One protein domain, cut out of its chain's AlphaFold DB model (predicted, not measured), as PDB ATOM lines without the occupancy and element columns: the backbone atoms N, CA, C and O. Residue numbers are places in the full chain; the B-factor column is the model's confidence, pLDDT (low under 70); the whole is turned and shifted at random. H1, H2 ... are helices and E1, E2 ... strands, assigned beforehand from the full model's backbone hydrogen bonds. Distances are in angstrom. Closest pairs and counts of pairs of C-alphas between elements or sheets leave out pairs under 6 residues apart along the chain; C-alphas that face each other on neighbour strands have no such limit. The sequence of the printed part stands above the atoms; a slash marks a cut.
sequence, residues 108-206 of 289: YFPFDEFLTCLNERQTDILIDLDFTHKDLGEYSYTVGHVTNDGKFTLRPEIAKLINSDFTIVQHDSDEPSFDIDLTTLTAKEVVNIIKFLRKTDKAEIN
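What this domain is: This is residues 108 to 206 of the 289 residues of an uncharacterized protein of Vibrio sp. F13 (UniProt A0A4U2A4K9). A curled, strongly twisted sheet of five strands makes the middle, with H1 packed over E3 at one end and the long helix H3 running past the other end, where it only grazes the sheet. The short helix H2 follows E3 and sits near both H1, at Pro 156, and H3, at Ile 158, while the hairpin E4 and E5 makes the edge of the sheet away from E3. The printed part has 99 residues, with three named helices and five named strands in the order H1 E1 E2 E3 H2 E4 E5 H3; the sheet is mixed, in the order E3 E2 E1 E5 E4, and the class is mixed, helices and strands. The whole is compact, with a radius of gyration of the C-alphas of 13.7 A, and spans 37 by 31 by 29 A.

Where its parts are: H1 is residues 111 to 121, 15.4 A long, and begins at C-alpha 111, (-42.471, -17.758, 5.625). E1 is residues 126 to 132, 18.8 A, and E2 is residues 140 to 147, 19.0 A, from C-alpha 140 at (-32.022, -10.417, 22.159). E3 is residues 151 to 154, H2 residues 156 to 159, E4 residues 168 to 171 and E5 residues 177 to 180. H3, residues 187 to 204, is 25.6 A long and ends at C-alpha 204, (-27.097, -24.467, 21.049).

How they stand to each other: E1, E2 and E3 form a meander, each strand the antiparallel neighbour of the one before. N 129 and O 144 of E1 and E2 are 3.0 A apart, and N 153 and O 145 of E3 and E2 2.9 A. E2 bends by 71 degrees at residue 143. E1 and E5 are parallel, with N 130 and O 178 2.7 A apart. E4 and E5 are an antiparallel hairpin, with N 169 and O 179 2.8 A apart. H1 and the sheet make two layers, a helix on one face of a sheet. H1 has a height over the sheet of 9.8 A and lies over E3, with the closest C-alphas those of Phe 111 and Thr 153, 5.8 A apart. H3 only grazes the sheet; its closest C-alphas to E2 are those of Leu 197 and Tyr 141, 7.5 A apart. H2 also only grazes the sheet, and is close but not clearly touching to H3, with the C-alphas of Ile 158 and Ile 193 closest at 6.7 A. H1 and H3 are apart. Every O i to N i+4 pair is within hydrogen-bond range in H1 and H3; H2 is too short for one, and its one O i to N i+3 pair is not within range.

The domain as a whole: The two C-alphas farthest apart are those of Glu 120 and Asp 135, 38.6 A. The printed part has no cut and no long link. Mean pLDDT of the printed part is 75.4, with residues 121 to 125, 135 to 139, 172 to 176, 187 to 188 and 200 to 206 under 70.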
ATOM      1  N   TYR A 108     -47.179  -8.441   7.319       84.25
ATOM      2  CA  TYR A 108     -46.805  -9.819   7.645       84.25
ATOM      3  C   TYR A 108     -46.991 -10.757   6.451       84.25
ATOM      4  O   TYR A 108     -48.081 -10.838   5.884       84.25
ATOM      5  N   PHE A 109     -45.959 -11.544   6.145       83.81
ATOM      6  CA  PHE A 109     -46.006 -12.621   5.160       83.81
ATOM      7  C   PHE A 109     -45.700 -13.978   5.808       83.81
ATOM      8  O   PHE A 109     -44.726 -14.107   6.566       83.81
ATOM      9  N   PRO A 110     -46.461 -15.037   5.471       84.19
ATOM     10  CA  PRO A 110     -46.065 -16.406   5.773       84.19
ATOM     11  C   PRO A 110     -44.668 -16.706   5.218       84.19
ATOM     12  O   PRO A 110     -44.323 -16.258   4.126       84.19
ATOM     13  N   PHE A 111     -43.881 -17.502   5.944       81.62
ATOM     14  CA  PHE A 111     -42.471 -17.758   5.625       81.62
ATOM     15  C   PHE A 111     -42.230 -18.195   4.167       81.62
ATOM     16  O   PHE A 111     -41.333 -17.678   3.507       81.62
ATOM     17  N   ASP A 112     -43.067 -19.085   3.628       80.88
ATOM     18  CA  ASP A 112     -42.934 -19.569   2.246       80.88
ATOM     19  C   ASP A 112     -43.204 -18.464   1.198       80.88
ATOM     20  O   ASP A 112     -42.538 -18.387   0.159       80.88
ATOM     21  N   GLU A 113     -44.152 -17.564   1.476       80.44
ATOM     22  CA  GLU A 113     -44.472 -16.416   0.615       80.44
ATOM     23  C   GLU A 113     -43.400 -15.323   0.720       80.44
ATOM     24  O   GLU A 113     -43.043 -14.692  -0.278       80.44
ATOM     25  N   PHE A 114     -42.823 -15.154   1.912       83.50
ATOM     26  CA  PHE A 114     -41.703 -14.253   2.158       83.50
ATOM     27  C   PHE A 114     -40.446 -14.687   1.388       83.50
ATOM     28  O   PHE A 114     -39.833 -13.872   0.699       83.50
ATOM     29  N   LEU A 115     -40.108 -15.983   1.401       79.44
ATOM     30  CA  LEU A 115     -39.008 -16.533   0.598       79.44
ATOM     31  C   LEU A 115     -39.223 -16.322  -0.906       79.44
ATOM     32  O   LEU A 115     -38.274 -16.055  -1.643       79.44
ATOM     33  N   THR A 116     -40.467 -16.430  -1.369       78.19
ATOM     34  CA  THR A 116     -40.806 -16.159  -2.772       78.19
ATOM     35  C   THR A 116     -40.570 -14.684  -3.108       78.19
ATOM     36  O   THR A 116     -39.906 -14.388  -4.100       78.19
ATOM     37  N   CYS A 117     -40.995 -13.761  -2.235       72.19
ATOM     38  CA  CYS A 117     -40.743 -12.326  -2.397       72.19
ATOM     39  C   CYS A 117     -39.245 -11.992  -2.457       72.19
ATOM     40  O   CYS A 117     -38.842 -11.191  -3.300       72.19
ATOM     41  N   LEU A 118     -38.425 -12.618  -1.607       76.19
ATOM     42  CA  LEU A 118     -36.971 -12.420  -1.606       76.19
ATOM     43  C   LEU A 118     -36.333 -12.843  -2.932       76.19
ATOM     44  O   LEU A 118     -35.541 -12.097  -3.512       76.19
ATOM     45  N   ASN A 119     -36.715 -14.016  -3.437       72.44
ATOM     46  CA  ASN A 119     -36.179 -14.557  -4.684       72.44
ATOM     47  C   ASN A 119     -36.593 -13.736  -5.915       72.44
ATOM     48  O   ASN A 119     -35.815 -13.610  -6.860       72.44
ATOM     49  N   GLU A 120     -37.807 -13.182  -5.919       71.88
ATOM     50  CA  GLU A 120     -38.316 -12.372  -7.031       71.88
ATOM     51  C   GLU A 120     -37.738 -10.953  -7.056       71.88
ATOM     52  O   GLU A 120     -37.538 -10.395  -8.136       71.88
ATOM     53  N   ARG A 121     -37.486 -10.357  -5.883       64.38
ATOM     54  CA  ARG A 121     -37.104  -8.941  -5.766       64.38
ATOM     55  C   ARG A 121     -35.604  -8.688  -5.674       64.38
ATOM     56  O   ARG A 121     -35.221  -7.529  -5.784       64.38
ATOM     57  N   GLN A 122     -34.773  -9.724  -5.499       59.25
ATOM     58  CA  GLN A 122     -33.326  -9.567  -5.261       59.25
ATOM     59  C   GLN A 122     -33.040  -8.532  -4.159       59.25
ATOM     60  O   GLN A 122     -32.152  -7.694  -4.273       59.25
ATOM     61  N   THR A 123     -33.855  -8.533  -3.106       57.16
ATOM     62  CA  THR A 123     -33.618  -7.696  -1.929       57.16
ATOM     63  C   THR A 123     -32.394  -8.235  -1.202       57.16
ATOM     64  O   THR A 123     -32.468  -9.281  -0.560       57.16
ATOM     65  N   ASP A 124     -31.279  -7.518  -1.327       56.94
ATOM     66  CA  ASP A 124     -29.979  -7.907  -0.765       56.94
ATOM     67  C   ASP A 124     -29.875  -7.664   0.748       56.94
ATOM     68  O   ASP A 124     -28.904  -8.093   1.371       56.94
ATOM     69  N   ILE A 125     -30.855  -6.974   1.347       67.31
ATOM     70  CA  ILE A 125     -30.784  -6.547   2.744       67.31
ATOM     71  C   ILE A 125     -31.994  -7.052   3.524       67.31
ATOM     72  O   ILE A 125     -33.143  -6.704   3.237       67.31
ATOM     73  N   LEU A 126     -31.687  -7.891   4.510       79.81
ATOM     74  CA  LEU A 126     -32.592  -8.404   5.523       79.81
ATOM     75  C   LEU A 126     -32.212  -7.770   6.854       79.81
ATOM     76  O   LEU A 126     -31.036  -7.732   7.206       79.81
ATOM     77  N   ILE A 127     -33.218  -7.278   7.556       85.00
ATOM     78  CA  ILE A 127     -33.104  -6.709   8.889       85.00
ATOM     79  C   ILE A 127     -33.645  -7.738   9.879       85.00
ATOM     80  O   ILE A 127     -34.686  -8.349   9.628       85.00
ATOM     81  N   ASP A 128     -32.960  -7.932  10.999       86.81
ATOM     82  CA  ASP A 128     -33.381  -8.896  12.010       86.81
ATOM     83  C   ASP A 128     -34.625  -8.402  12.769       86.81
ATOM     84  O   ASP A 128     -34.755  -7.226  13.125       86.81
ATOM     85  N   LEU A 129     -35.570  -9.327  12.978       87.50
ATOM     86  CA  LEU A 129     -36.697  -9.146  13.890       87.50
ATOM     87  C   LEU A 129     -36.420  -9.949  15.155       87.50
ATOM     88  O   LEU A 129     -36.438 -11.185  15.138       87.50
ATOM     89  N   ASP A 130     -36.217  -9.232  16.245       89.19
ATOM     90  CA  ASP A 130     -35.823  -9.746  17.538       89.19
ATOM     91  C   ASP A 130     -37.007  -9.895  18.501       89.19
ATOM     92  O   ASP A 130     -38.118  -9.405  18.289       89.19
ATOM     93  N   PHE A 131     -36.757 -10.660  19.559       84.81
ATOM     94  CA  PHE A 131     -37.615 -10.786  20.722       84.81
ATOM     95  C   PHE A 131     -36.780 -10.557  21.980       84.81
ATOM     96  O   PHE A 131     -35.955 -11.404  22.350       84.81
ATOM     97  N   THR A 132     -37.041  -9.452  22.674       83.81
ATOM     98  CA  THR A 132     -36.351  -9.115  23.925       83.81
ATOM     99  C   THR A 132     -37.279  -9.272  25.120       83.81
ATOM    100  O   THR A 132     -38.365  -8.704  25.173       83.81
ATOM    101  N   HIS A 133     -36.863 -10.017  26.147       81.00
ATOM    102  CA  HIS A 133     -37.625 -10.109  27.396       81.00
ATOM    103  C   HIS A 133     -36.698 -10.291  28.597       81.00
ATOM    104  O   HIS A 133     -35.775 -11.095  28.552       81.00
ATOM    105  N   LYS A 134     -37.008  -9.650  29.732       75.50
ATOM    106  CA  LYS A 134     -36.212  -9.722  30.981       75.50
ATOM    107  C   LYS A 134     -35.894 -11.145  31.468       75.50
ATOM    108  O   LYS A 134     -34.878 -11.384  32.107       75.50
ATOM    109  N   ASP A 135     -36.782 -12.096  31.185       68.25
ATOM    110  CA  ASP A 135     -36.606 -13.506  31.558       68.25
ATOM    111  C   ASP A 135     -35.601 -14.237  30.646       68.25
ATOM    112  O   ASP A 135     -35.189 -15.352  30.956       68.25
ATOM    113  N   LEU A 136     -35.203 -13.656  29.522       68.12
ATOM    114  CA  LEU A 136     -34.162 -14.187  28.642       68.12
ATOM    115  C   LEU A 136     -32.767 -13.635  28.988       68.12
ATOM    116  O   LEU A 136     -31.775 -14.116  28.456       68.12
ATOM    117  N   GLY A 137     -32.672 -12.720  29.959       68.81
ATOM    118  CA  GLY A 137     -31.420 -12.073  30.354       68.81
ATOM    119  C   GLY A 137     -31.165 -10.800  29.549       68.81
ATOM    120  O   GLY A 137     -32.112 -10.104  29.193       68.81
ATOM    121  N   GLU A 138     -29.892 -10.492  29.298       62.72
ATOM    122  CA  GLU A 138     -29.451  -9.326  28.508       62.72
ATOM    123  C   GLU A 138     -29.385  -9.616  26.993       62.72
ATOM    124  O   GLU A 138     -28.881  -8.798  26.233       62.72
ATOM    125  N   TYR A 139     -29.876 -10.776  26.549       68.44
ATOM    126  CA  TYR A 139     -29.792 -11.223  25.158       68.44
ATOM    127  C   TYR A 139     -31.089 -10.935  24.391       68.44
ATOM    128  O   TYR A 139     -32.183 -11.228  24.891       68.44
ATOM    129  N   SER A 140     -30.959 -10.416  23.166       77.50
ATOM    130  CA  SER A 140     -32.022 -10.417  22.159       77.50
ATOM    131  C   SER A 140     -31.949 -11.703  21.335       77.50
ATOM    132  O   SER A 140     -30.882 -12.295  21.154       77.50
ATOM    133  N   TYR A 141     -33.108 -12.179  20.888       82.06
ATOM    134  CA  TYR A 141     -33.213 -13.393  20.089       82.06
ATOM    135  C   TYR A 141     -33.856 -13.097  18.756       82.06
ATOM    136  O   TYR A 141     -35.029 -12.735  18.723       82.06
ATOM    137  N   THR A 142     -33.148 -13.388  17.671       86.69
ATOM    138  CA  THR A 142     -33.706 -13.258  16.329       86.69
ATOM    139  C   THR A 142     -34.788 -14.309  16.090       86.69
ATOM    140  O   THR A 142     -34.567 -15.532  16.075       86.69
ATOM    141  N   VAL A 143     -36.013 -13.823  15.929       87.88
ATOM    142  CA  VAL A 143     -37.238 -14.610  15.765       87.88
ATOM    143  C   VAL A 143     -37.840 -14.488  14.371       87.88
ATOM    144  O   VAL A 143     -38.745 -15.260  14.037       87.88
ATOM    145  N   GLY A 144     -37.332 -13.587  13.538       88.69
ATOM    146  CA  GLY A 144     -37.813 -13.346  12.188       88.69
ATOM    147  C   GLY A 144     -36.912 -12.389  11.420       88.69
ATOM    148  O   GLY A 144     -35.814 -12.080  11.866       88.69
ATOM    149  N   HIS A 145     -37.411 -11.908  10.284       88.19
ATOM    150  CA  HIS A 145     -36.716 -10.901   9.485       88.19
ATOM    151  C   HIS A 145     -37.712  -9.918   8.871       88.19
ATOM    152  O   HIS A 145     -38.867 -10.272   8.610       88.19
ATOM    153  N   VAL A 146     -37.229  -8.711   8.595       85.75
ATOM    154  CA  VAL A 146     -37.925  -7.618   7.921       85.75
ATOM    155  C   VAL A 146     -37.121  -7.222   6.685       85.75
ATOM    156  O   VAL A 146     -35.898  -7.128   6.725       85.75
ATOM    157  N   THR A 147     -37.781  -7.017   5.556       82.88
ATOM    158  CA  THR A 147     -37.168  -6.445   4.353       82.88
ATOM    159  C   THR A 147     -37.245  -4.922   4.384       82.88
ATOM    160  O   THR A 147     -38.107  -4.344   5.040       82.88
ATOM    161  N   ASN A 148     -36.393  -4.254   3.605       74.62
ATOM    162  CA  ASN A 148     -36.371  -2.786   3.529       74.62
ATOM    163  C   ASN A 148     -37.696  -2.159   3.027       74.62
ATOM    164  O   ASN A 148     -37.948  -0.981   3.233       74.62
ATOM    165  N   ASP A 149     -38.563  -2.935   2.364       74.12
ATOM    166  CA  ASP A 149     -39.900  -2.503   1.928       74.12
ATOM    167  C   ASP A 149     -41.003  -2.755   2.978       74.12
ATOM    168  O   ASP A 149     -42.187  -2.620   2.671       74.12
ATOM    169  N   GLY A 150     -40.623  -3.135   4.202       73.88
ATOM    170  CA  GLY A 150     -41.519  -3.310   5.345       73.88
ATOM    171  C   GLY A 150     -42.244  -4.644   5.417       73.88
ATOM    172  O   GLY A 150     -43.073  -4.849   6.301       73.88
ATOM    173  N   LYS A 151     -41.942  -5.599   4.542       84.31
ATOM    174  CA  LYS A 151     -42.497  -6.944   4.697       84.31
ATOM    175  C   LYS A 151     -41.739  -7.677   5.784       84.31
ATOM    176  O   LYS A 151     -40.514  -7.651   5.810       84.31
ATOM    177  N   PHE A 152     -42.444  -8.376   6.658       88.12
ATOM    178  CA  PHE A 152     -41.800  -9.159   7.702       88.12
ATOM    179  C   PHE A 152     -42.340 -10.574   7.777       88.12
ATOM    180  O   PHE A 152     -43.478 -10.867   7.405       88.12
ATOM    181  N   THR A 153     -41.503 -11.468   8.286       88.38
ATOM    182  CA  THR A 153     -41.876 -12.846   8.569       88.38
ATOM    183  C   THR A 153     -41.301 -13.296   9.898       88.38
ATOM    184  O   THR A 153     -40.316 -12.749  10.393       88.38
ATOM    185  N   LEU A 154     -41.898 -14.343  10.455       87.31
ATOM    186  CA  LEU A 154     -41.381 -15.040  11.622       87.31
ATOM    187  C   LEU A 154     -40.801 -16.385  11.207       87.31
ATOM    188  O   LEU A 154     -41.268 -17.032  10.267       87.31
ATOM    189  N   ARG A 155     -39.837 -16.866  11.989       87.25
ATOM    190  CA  ARG A 155     -39.401 -18.258  11.925       87.25
ATOM    191  C   ARG A 155     -40.615 -19.181  12.086       87.25
ATOM    192  O   ARG A 155     -41.412 -18.961  13.004       87.25
ATOM    193  N   PRO A 156     -40.763 -20.239  11.268       84.75
ATOM    194  CA  PRO A 156     -41.932 -21.117  11.313       84.75
ATOM    195  C   PRO A 156     -42.225 -21.707  12.697       84.75
ATOM    196  O   PRO A 156     -43.378 -21.987  13.024       84.75
ATOM    197  N   GLU A 157     -41.200 -21.929  13.521       84.44
ATOM    198  CA  GLU A 157     -41.361 -22.427  14.885       84.44
ATOM    199  C   GLU A 157     -41.910 -21.368  15.840       84.44
ATOM    200  O   GLU A 157     -42.695 -21.721  16.714       84.44
ATOM    201  N   ILE A 158     -41.536 -20.096  15.661       87.06
ATOM    202  CA  ILE A 158     -42.035 -18.967  16.456       87.06
ATOM    203  C   ILE A 158     -43.446 -18.588  16.012       87.06
ATOM    204  O   ILE A 158     -44.321 -18.414  16.859       87.06
ATOM    205  N   ALA A 159     -43.700 -18.559  14.701       86.62
ATOM    206  CA  ALA A 159     -45.014 -18.268  14.132       86.62
ATOM    207  C   ALA A 159     -46.108 -19.191  14.701       86.62
ATOM    208  O   ALA A 159     -47.203 -18.747  15.013       86.62
ATOM    209  N   LYS A 160     -45.796 -20.476  14.932       85.88
ATOM    210  CA  LYS A 160     -46.724 -21.453  15.542       85.88
ATOM    211  C   LYS A 160     -47.074 -21.164  17.006       85.88
ATOM    212  O   LYS A 160     -47.990 -21.788  17.544       85.88
ATOM    213  N   LEU A 161     -46.317 -20.300  17.680       83.00
ATOM    214  CA  LEU A 161     -46.510 -19.958  19.090       83.00
ATOM    215  C   LEU A 161     -47.382 -18.715  19.279       83.00
ATOM    216  O   LEU A 161     -47.827 -18.491  20.406       83.00
ATOM    217  N   ILE A 162     -47.643 -17.962  18.207       83.62
ATOM    218  CA  ILE A 162     -48.415 -16.719  18.197       83.62
ATOM    219  C   ILE A 162     -49.708 -16.960  17.415       83.62
ATOM    220  O   ILE A 162     -49.688 -17.450  16.292       83.62
ATOM    221  N   ASN A 163     -50.847 -16.664  18.034       76.56
ATOM    222  CA  ASN A 163     -52.174 -16.773  17.423       76.56
ATOM    223  C   ASN A 163     -52.900 -15.422  17.377       76.56
ATOM    224  O   ASN A 163     -53.966 -15.334  16.771       76.56
ATOM    225  N   SER A 164     -52.374 -14.412  18.072       75.94
ATOM    226  CA  SER A 164     -52.859 -13.037  18.067       75.94
ATOM    227  C   SER A 164     -52.167 -12.203  16.991       75.94
ATOM    228  O   SER A 164     -51.034 -12.482  16.599       75.94
ATOM    229  N   ASP A 165     -52.858 -11.159  16.535       80.06
ATOM    230  CA  ASP A 165     -52.212 -10.078  15.797       80.06
ATOM    231  C   ASP A 165     -51.281  -9.326  16.758       80.06
ATOM    232  O   ASP A 165     -51.653  -9.049  17.901       80.06
ATOM    233  N   PHE A 166     -50.079  -8.995  16.296       81.25
ATOM    234  CA  PHE A 166     -49.066  -8.299  17.084       81.25
ATOM    235  C   PHE A 166     -48.412  -7.198  16.255       81.25
ATOM    236  O   PHE A 166     -48.503  -7.189  15.025       81.25
ATOM    237  N   THR A 167     -47.753  -6.268  16.935       83.94
ATOM    238  CA  THR A 167     -46.989  -5.196  16.294       83.94
ATOM    239  C   THR A 167     -45.497  -5.392  16.512       83.94
ATOM    240  O   THR A 167     -45.069  -6.047  17.463       83.94
ATOM    241  N   ILE A 168     -44.701  -4.815  15.617       84.44
ATOM    242  CA  ILE A 168     -43.248  -4.724  15.749       84.44
ATOM    243  C   ILE A 168     -42.858  -3.252  15.854       84.44
ATOM    244  O   ILE A 168     -43.543  -2.388  15.300       84.44
ATOM    245  N   VAL A 169     -41.793  -2.965  16.588       83.50
ATOM    246  CA  VAL A 169     -41.276  -1.615  16.820       83.50
ATOM    247  C   VAL A 169     -39.868  -1.555  16.258       83.50
ATOM    248  O   VAL A 169     -39.060  -2.441  16.524       83.50
ATOM    249  N   GLN A 170     -39.581  -0.522  15.474       81.56
ATOM    250  CA  GLN A 170     -38.223  -0.249  15.023       81.56
ATOM    251  C   GLN A 170     -37.437   0.398  16.164       81.56
ATOM    252  O   GLN A 170     -37.910   1.354  16.783       81.56
ATOM    253  N   HIS A 171     -36.242  -0.113  16.433       71.62
ATOM    254  CA  HIS A 171     -35.281   0.561  17.289       71.62
ATOM    255  C   HIS A 171     -34.368   1.447  16.440       71.62
ATOM    256  O   HIS A 171     -33.729   0.980  15.497       71.62
ATOM    257  N   ASP A 172     -34.297   2.728  16.805       56.12
ATOM    258  CA  ASP A 172     -33.321   3.673  16.262       56.12
ATOM    259  C   ASP A 172     -31.950   3.390  16.907       56.12
ATOM    260  O   ASP A 172     -31.523   4.070  17.842       56.12
ATOM    261  N   SER A 173     -31.295   2.317  16.459       56.53
ATOM    262  CA  SER A 173     -29.916   1.948  16.803       56.53
ATOM    263  C   SER A 173     -28.995   2.049  15.581       56.53
ATOM    264  O   SER A 173     -29.470   2.167  14.454       56.53
ATOM    265  N   ASP A 174     -27.674   2.009  15.804       51.00
ATOM    266  CA  ASP A 174     -26.654   2.106  14.741       51.00
ATOM    267  C   ASP A 174     -26.838   1.052  13.631       51.00
ATOM    268  O   ASP A 174     -26.535   1.310  12.465       51.00
ATOM    269  N   GLU A 175     -27.392  -0.111  13.987       59.84
ATOM    270  CA  GLU A 175     -27.964  -1.081  13.056       59.84
ATOM    271  C   GLU A 175     -29.495  -1.043  13.186       59.84
ATOM    272  O   GLU A 175     -30.004  -1.144  14.311       59.84
ATOM    273  N   PRO A 176     -30.254  -0.887  12.084       66.75
ATOM    274  CA  PRO A 176     -31.704  -0.951  12.151       66.75
ATOM    275  C   PRO A 176     -32.094  -2.348  12.630       66.75
ATOM    276  O   PRO A 176     -31.664  -3.340  12.051       66.75
ATOM    277  N   SER A 177     -32.898  -2.427  13.685       77.69
ATOM    278  CA  SER A 177     -33.461  -3.680  14.190       77.69
ATOM    279  C   SER A 177     -34.937  -3.484  14.507       77.69
ATOM    280  O   SER A 177     -35.381  -2.380  14.844       77.69
ATOM    281  N   PHE A 178     -35.715  -4.552  14.364       84.88
ATOM    282  CA  PHE A 178     -37.110  -4.572  14.786       84.88
ATOM    283  C   PHE A 178     -37.248  -5.471  16.008       84.88
ATOM    284  O   PHE A 178     -36.638  -6.530  16.048       84.88
ATOM    285  N   ASP A 179     -38.078  -5.098  16.977       84.88
ATOM    286  CA  ASP A 179     -38.452  -5.963  18.103       84.88
ATOM    287  C   ASP A 179     -39.969  -6.168  18.112       84.88
ATOM    288  O   ASP A 179     -40.741  -5.318  17.660       84.88
ATOM    289  N   ILE A 180     -40.420  -7.306  18.624       85.06
ATOM    290  CA  ILE A 180     -41.842  -7.562  18.825       85.06
ATOM    291  C   ILE A 180     -42.347  -6.735  20.012       85.06
ATOM    292  O   ILE A 180     -41.852  -6.851  21.135       85.06
ATOM    293  N   ASP A 181     -43.422  -5.969  19.809       83.31
ATOM    294  CA  ASP A 181     -44.085  -5.261  20.900       83.31
ATOM    295  C   ASP A 181     -44.791  -6.255  21.832       83.31
ATOM    296  O   ASP A 181     -45.920  -6.705  21.597       83.31
ATOM    297  N   LEU A 182     -44.134  -6.563  22.947       79.56
ATOM    298  CA  LEU A 182     -44.645  -7.468  23.971       79.56
ATOM    299  C   LEU A 182     -45.993  -7.039  24.564       79.56
ATOM    300  O   LEU A 182     -46.686  -7.880  25.139       79.56
ATOM    301  N   THR A 183     -46.371  -5.760  24.464       77.62
ATOM    302  CA  THR A 183     -47.664  -5.276  24.970       77.62
ATOM    303  C   THR A 183     -48.838  -5.740  24.112       77.62
ATOM    304  O   THR A 183     -49.963  -5.814  24.611       77.62
ATOM    305  N   THR A 184     -48.574  -6.105  22.854       79.81
ATOM    306  CA  THR A 184     -49.584  -6.608  21.914       79.81
ATOM    307  C   THR A 184     -49.770  -8.121  21.976       79.81
ATOM    308  O   THR A 184     -50.833  -8.626  21.619       79.81
ATOM    309  N   LEU A 185     -48.789  -8.848  22.516       76.38
ATOM    310  CA  LEU A 185     -48.877 -10.292  22.709       76.38
ATOM    311  C   LEU A 185     -49.644 -10.668  23.979       76.38
ATOM    312  O   LEU A 185     -49.578 -10.008  25.020       76.38
ATOM    313  N   THR A 186     -50.307 -11.826  23.956       73.38
ATOM    314  CA  THR A 186     -50.865 -12.376  25.192       73.38
ATOM    315  C   THR A 186     -49.756 -12.934  26.085       73.38
ATOM    316  O   THR A 186     -48.782 -13.532  25.621       73.38
ATOM    317  N   ALA A 187     -49.945 -12.861  27.405       66.75
ATOM    318  CA  ALA A 187     -48.994 -13.425  28.369       66.75
ATOM    319  C   ALA A 187     -48.689 -14.919  28.122       66.75
ATOM    320  O   ALA A 187     -47.589 -15.392  28.398       66.75
ATOM    321  N   LYS A 188     -49.656 -15.676  27.582       63.78
ATOM    322  CA  LYS A 188     -49.471 -17.089  27.225       63.78
ATOM    323  C   LYS A 188     -48.488 -17.257  26.061       63.78
ATOM    324  O   LYS A 188     -47.673 -18.174  26.098       63.78
ATOM    325  N   GLU A 189     -48.572 -16.399  25.052       73.50
ATOM    326  CA  GLU A 189     -47.711 -16.426  23.864       73.50
ATOM    327  C   GLU A 189     -46.290 -16.006  24.225       73.50
ATOM    328  O   GLU A 189     -45.358 -16.758  23.953       73.50
ATOM    329  N   VAL A 190     -46.140 -14.916  24.984       75.12
ATOM    330  CA  VAL A 190     -44.851 -14.467  25.541       75.12
ATOM    331  C   VAL A 190     -44.161 -15.602  26.308       75.12
ATOM    332  O   VAL A 190     -43.012 -15.943  26.039       75.12
ATOM    333  N   VAL A 191     -44.878 -16.274  27.217       70.00
ATOM    334  CA  VAL A 191     -44.325 -17.402  27.985       70.00
ATOM    335  C   VAL A 191     -43.950 -18.590  27.092       70.00
ATOM    336  O   VAL A 191     -42.974 -19.287  27.380       70.00
ATOM    337  N   ASN A 192     -44.710 -18.863  26.031       73.81
ATOM    338  CA  ASN A 192     -44.409 -19.954  25.105       73.81
ATOM    339  C   ASN A 192     -43.159 -19.662  24.270       73.81
ATOM    340  O   ASN A 192     -42.323 -20.557  24.135       73.81
ATOM    341  N   ILE A 193     -43.004 -18.428  23.785       76.25
ATOM    342  CA  ILE A 193     -41.818 -17.966  23.055       76.25
ATOM    343  C   ILE A 193     -40.591 -18.036  23.967       76.25
ATOM    344  O   ILE A 193     -39.624 -18.707  23.620       76.25
ATOM    345  N   ILE A 194     -40.658 -17.494  25.190       76.19
ATOM    346  CA  ILE A 194     -39.557 -17.572  26.170       76.19
ATOM    347  C   ILE A 194     -39.157 -19.027  26.448       76.19
ATOM    348  O   ILE A 194     -37.976 -19.360  26.514       76.19
ATOM    349  N   LYS A 195     -40.134 -19.928  26.620       73.81
ATOM    350  CA  LYS A 195     -39.858 -21.358  26.828       73.81
ATOM    351  C   LYS A 195     -39.221 -22.012  25.609       73.81
ATOM    352  O   LYS A 195     -38.445 -22.945  25.795       73.81
ATOM    353  N   PHE A 196     -39.593 -21.597  24.403       80.25
ATOM    354  CA  PHE A 196     -38.998 -22.093  23.170       80.25
ATOM    355  C   PHE A 196     -37.559 -21.594  23.035       80.25
ATOM    356  O   PHE A 196     -36.661 -22.418  22.937       80.25
ATOM    357  N   LEU A 197     -37.327 -20.287  23.163       80.12
ATOM    358  CA  LEU A 197     -36.003 -19.672  23.052       80.12
ATOM    359  C   LEU A 197     -35.028 -20.217  24.098       80.12
ATOM    360  O   LEU A 197     -33.996 -20.755  23.724       80.12
ATOM    361  N   ARG A 198     -35.430 -20.310  25.373       74.50
ATOM    362  CA  ARG A 198     -34.608 -20.955  26.419       74.50
ATOM    363  C   ARG A 198     -34.308 -22.432  26.150       74.50
ATOM    364  O   ARG A 198     -33.356 -22.978  26.704       74.50
ATOM    365  N   LYS A 199     -35.171 -23.141  25.413       70.00
ATOM    366  CA  LYS A 199     -34.897 -24.527  24.996       70.00
ATOM    367  C   LYS A 199     -33.938 -24.559  23.813       70.00
ATOM    368  O   LYS A 199     -33.129 -25.476  23.770       70.00
ATOM    369  N   THR A 200     -34.035 -23.593  22.907       60.59
ATOM    370  CA  THR A 200     -33.122 -23.409  21.777       60.59
ATOM    371  C   THR A 200     -31.729 -23.010  22.259       60.59
ATOM    372  O   THR A 200     -30.779 -23.646  21.840       60.59
ATOM    373  N   ASP A 201     -31.594 -22.130  23.257       55.84
ATOM    374  CA  ASP A 201     -30.312 -21.851  23.933       55.84
ATOM    375  C   ASP A 201     -29.705 -23.100  24.549       55.84
ATOM    376  O   ASP A 201     -28.532 -23.410  24.384       55.84
ATOM    377  N   LYS A 202     -30.529 -23.877  25.254       51.19
ATOM    378  CA  LYS A 202     -30.103 -25.166  25.801       51.19
ATOM    379  C   LYS A 202     -29.801 -26.193  24.707       51.19
ATOM    380  O   LYS A 202     -29.191 -27.212  25.010       51.19
ATOM    381  N   ALA A 203     -30.239 -25.952  23.472       48.41
ATOM    382  CA  ALA A 203     -29.946 -26.768  22.305       48.41
ATOM    383  C   ALA A 203     -28.776 -26.239  21.453       48.41
ATOM    384  O   ALA A 203     -28.202 -27.023  20.709       48.41
ATOM    385  N   GLU A 204     -28.368 -24.979  21.584       43.59
ATOM    386  CA  GLU A 204     -27.097 -24.467  21.049       43.59
ATOM    387  C   GLU A 204     -25.945 -24.703  22.038       43.59
ATOM    388  O   GLU A 204     -24.836 -25.034  21.631       43.59
ATOM    389  N   ILE A 205     -26.239 -24.778  23.342       42.62
ATOM    390  CA  ILE A 205     -25.389 -25.419  24.363       42.62
ATOM    391  C   ILE A 205     -25.611 -26.959  24.351       42.62
ATOM    392  O   ILE A 205     -25.560 -27.621  25.384       42.62
ATOM    393  N   ASN A 206     -25.891 -27.562  23.183       42.47
ATOM    394  CA  ASN A 206     -25.843 -29.022  22.976       42.47
ATOM    395  C   ASN A 206     -24.622 -29.471  22.155       42.47
ATOM    396  O   ASN A 206     -24.604 -30.588  21.625       42.47
TER     397      ASN A 206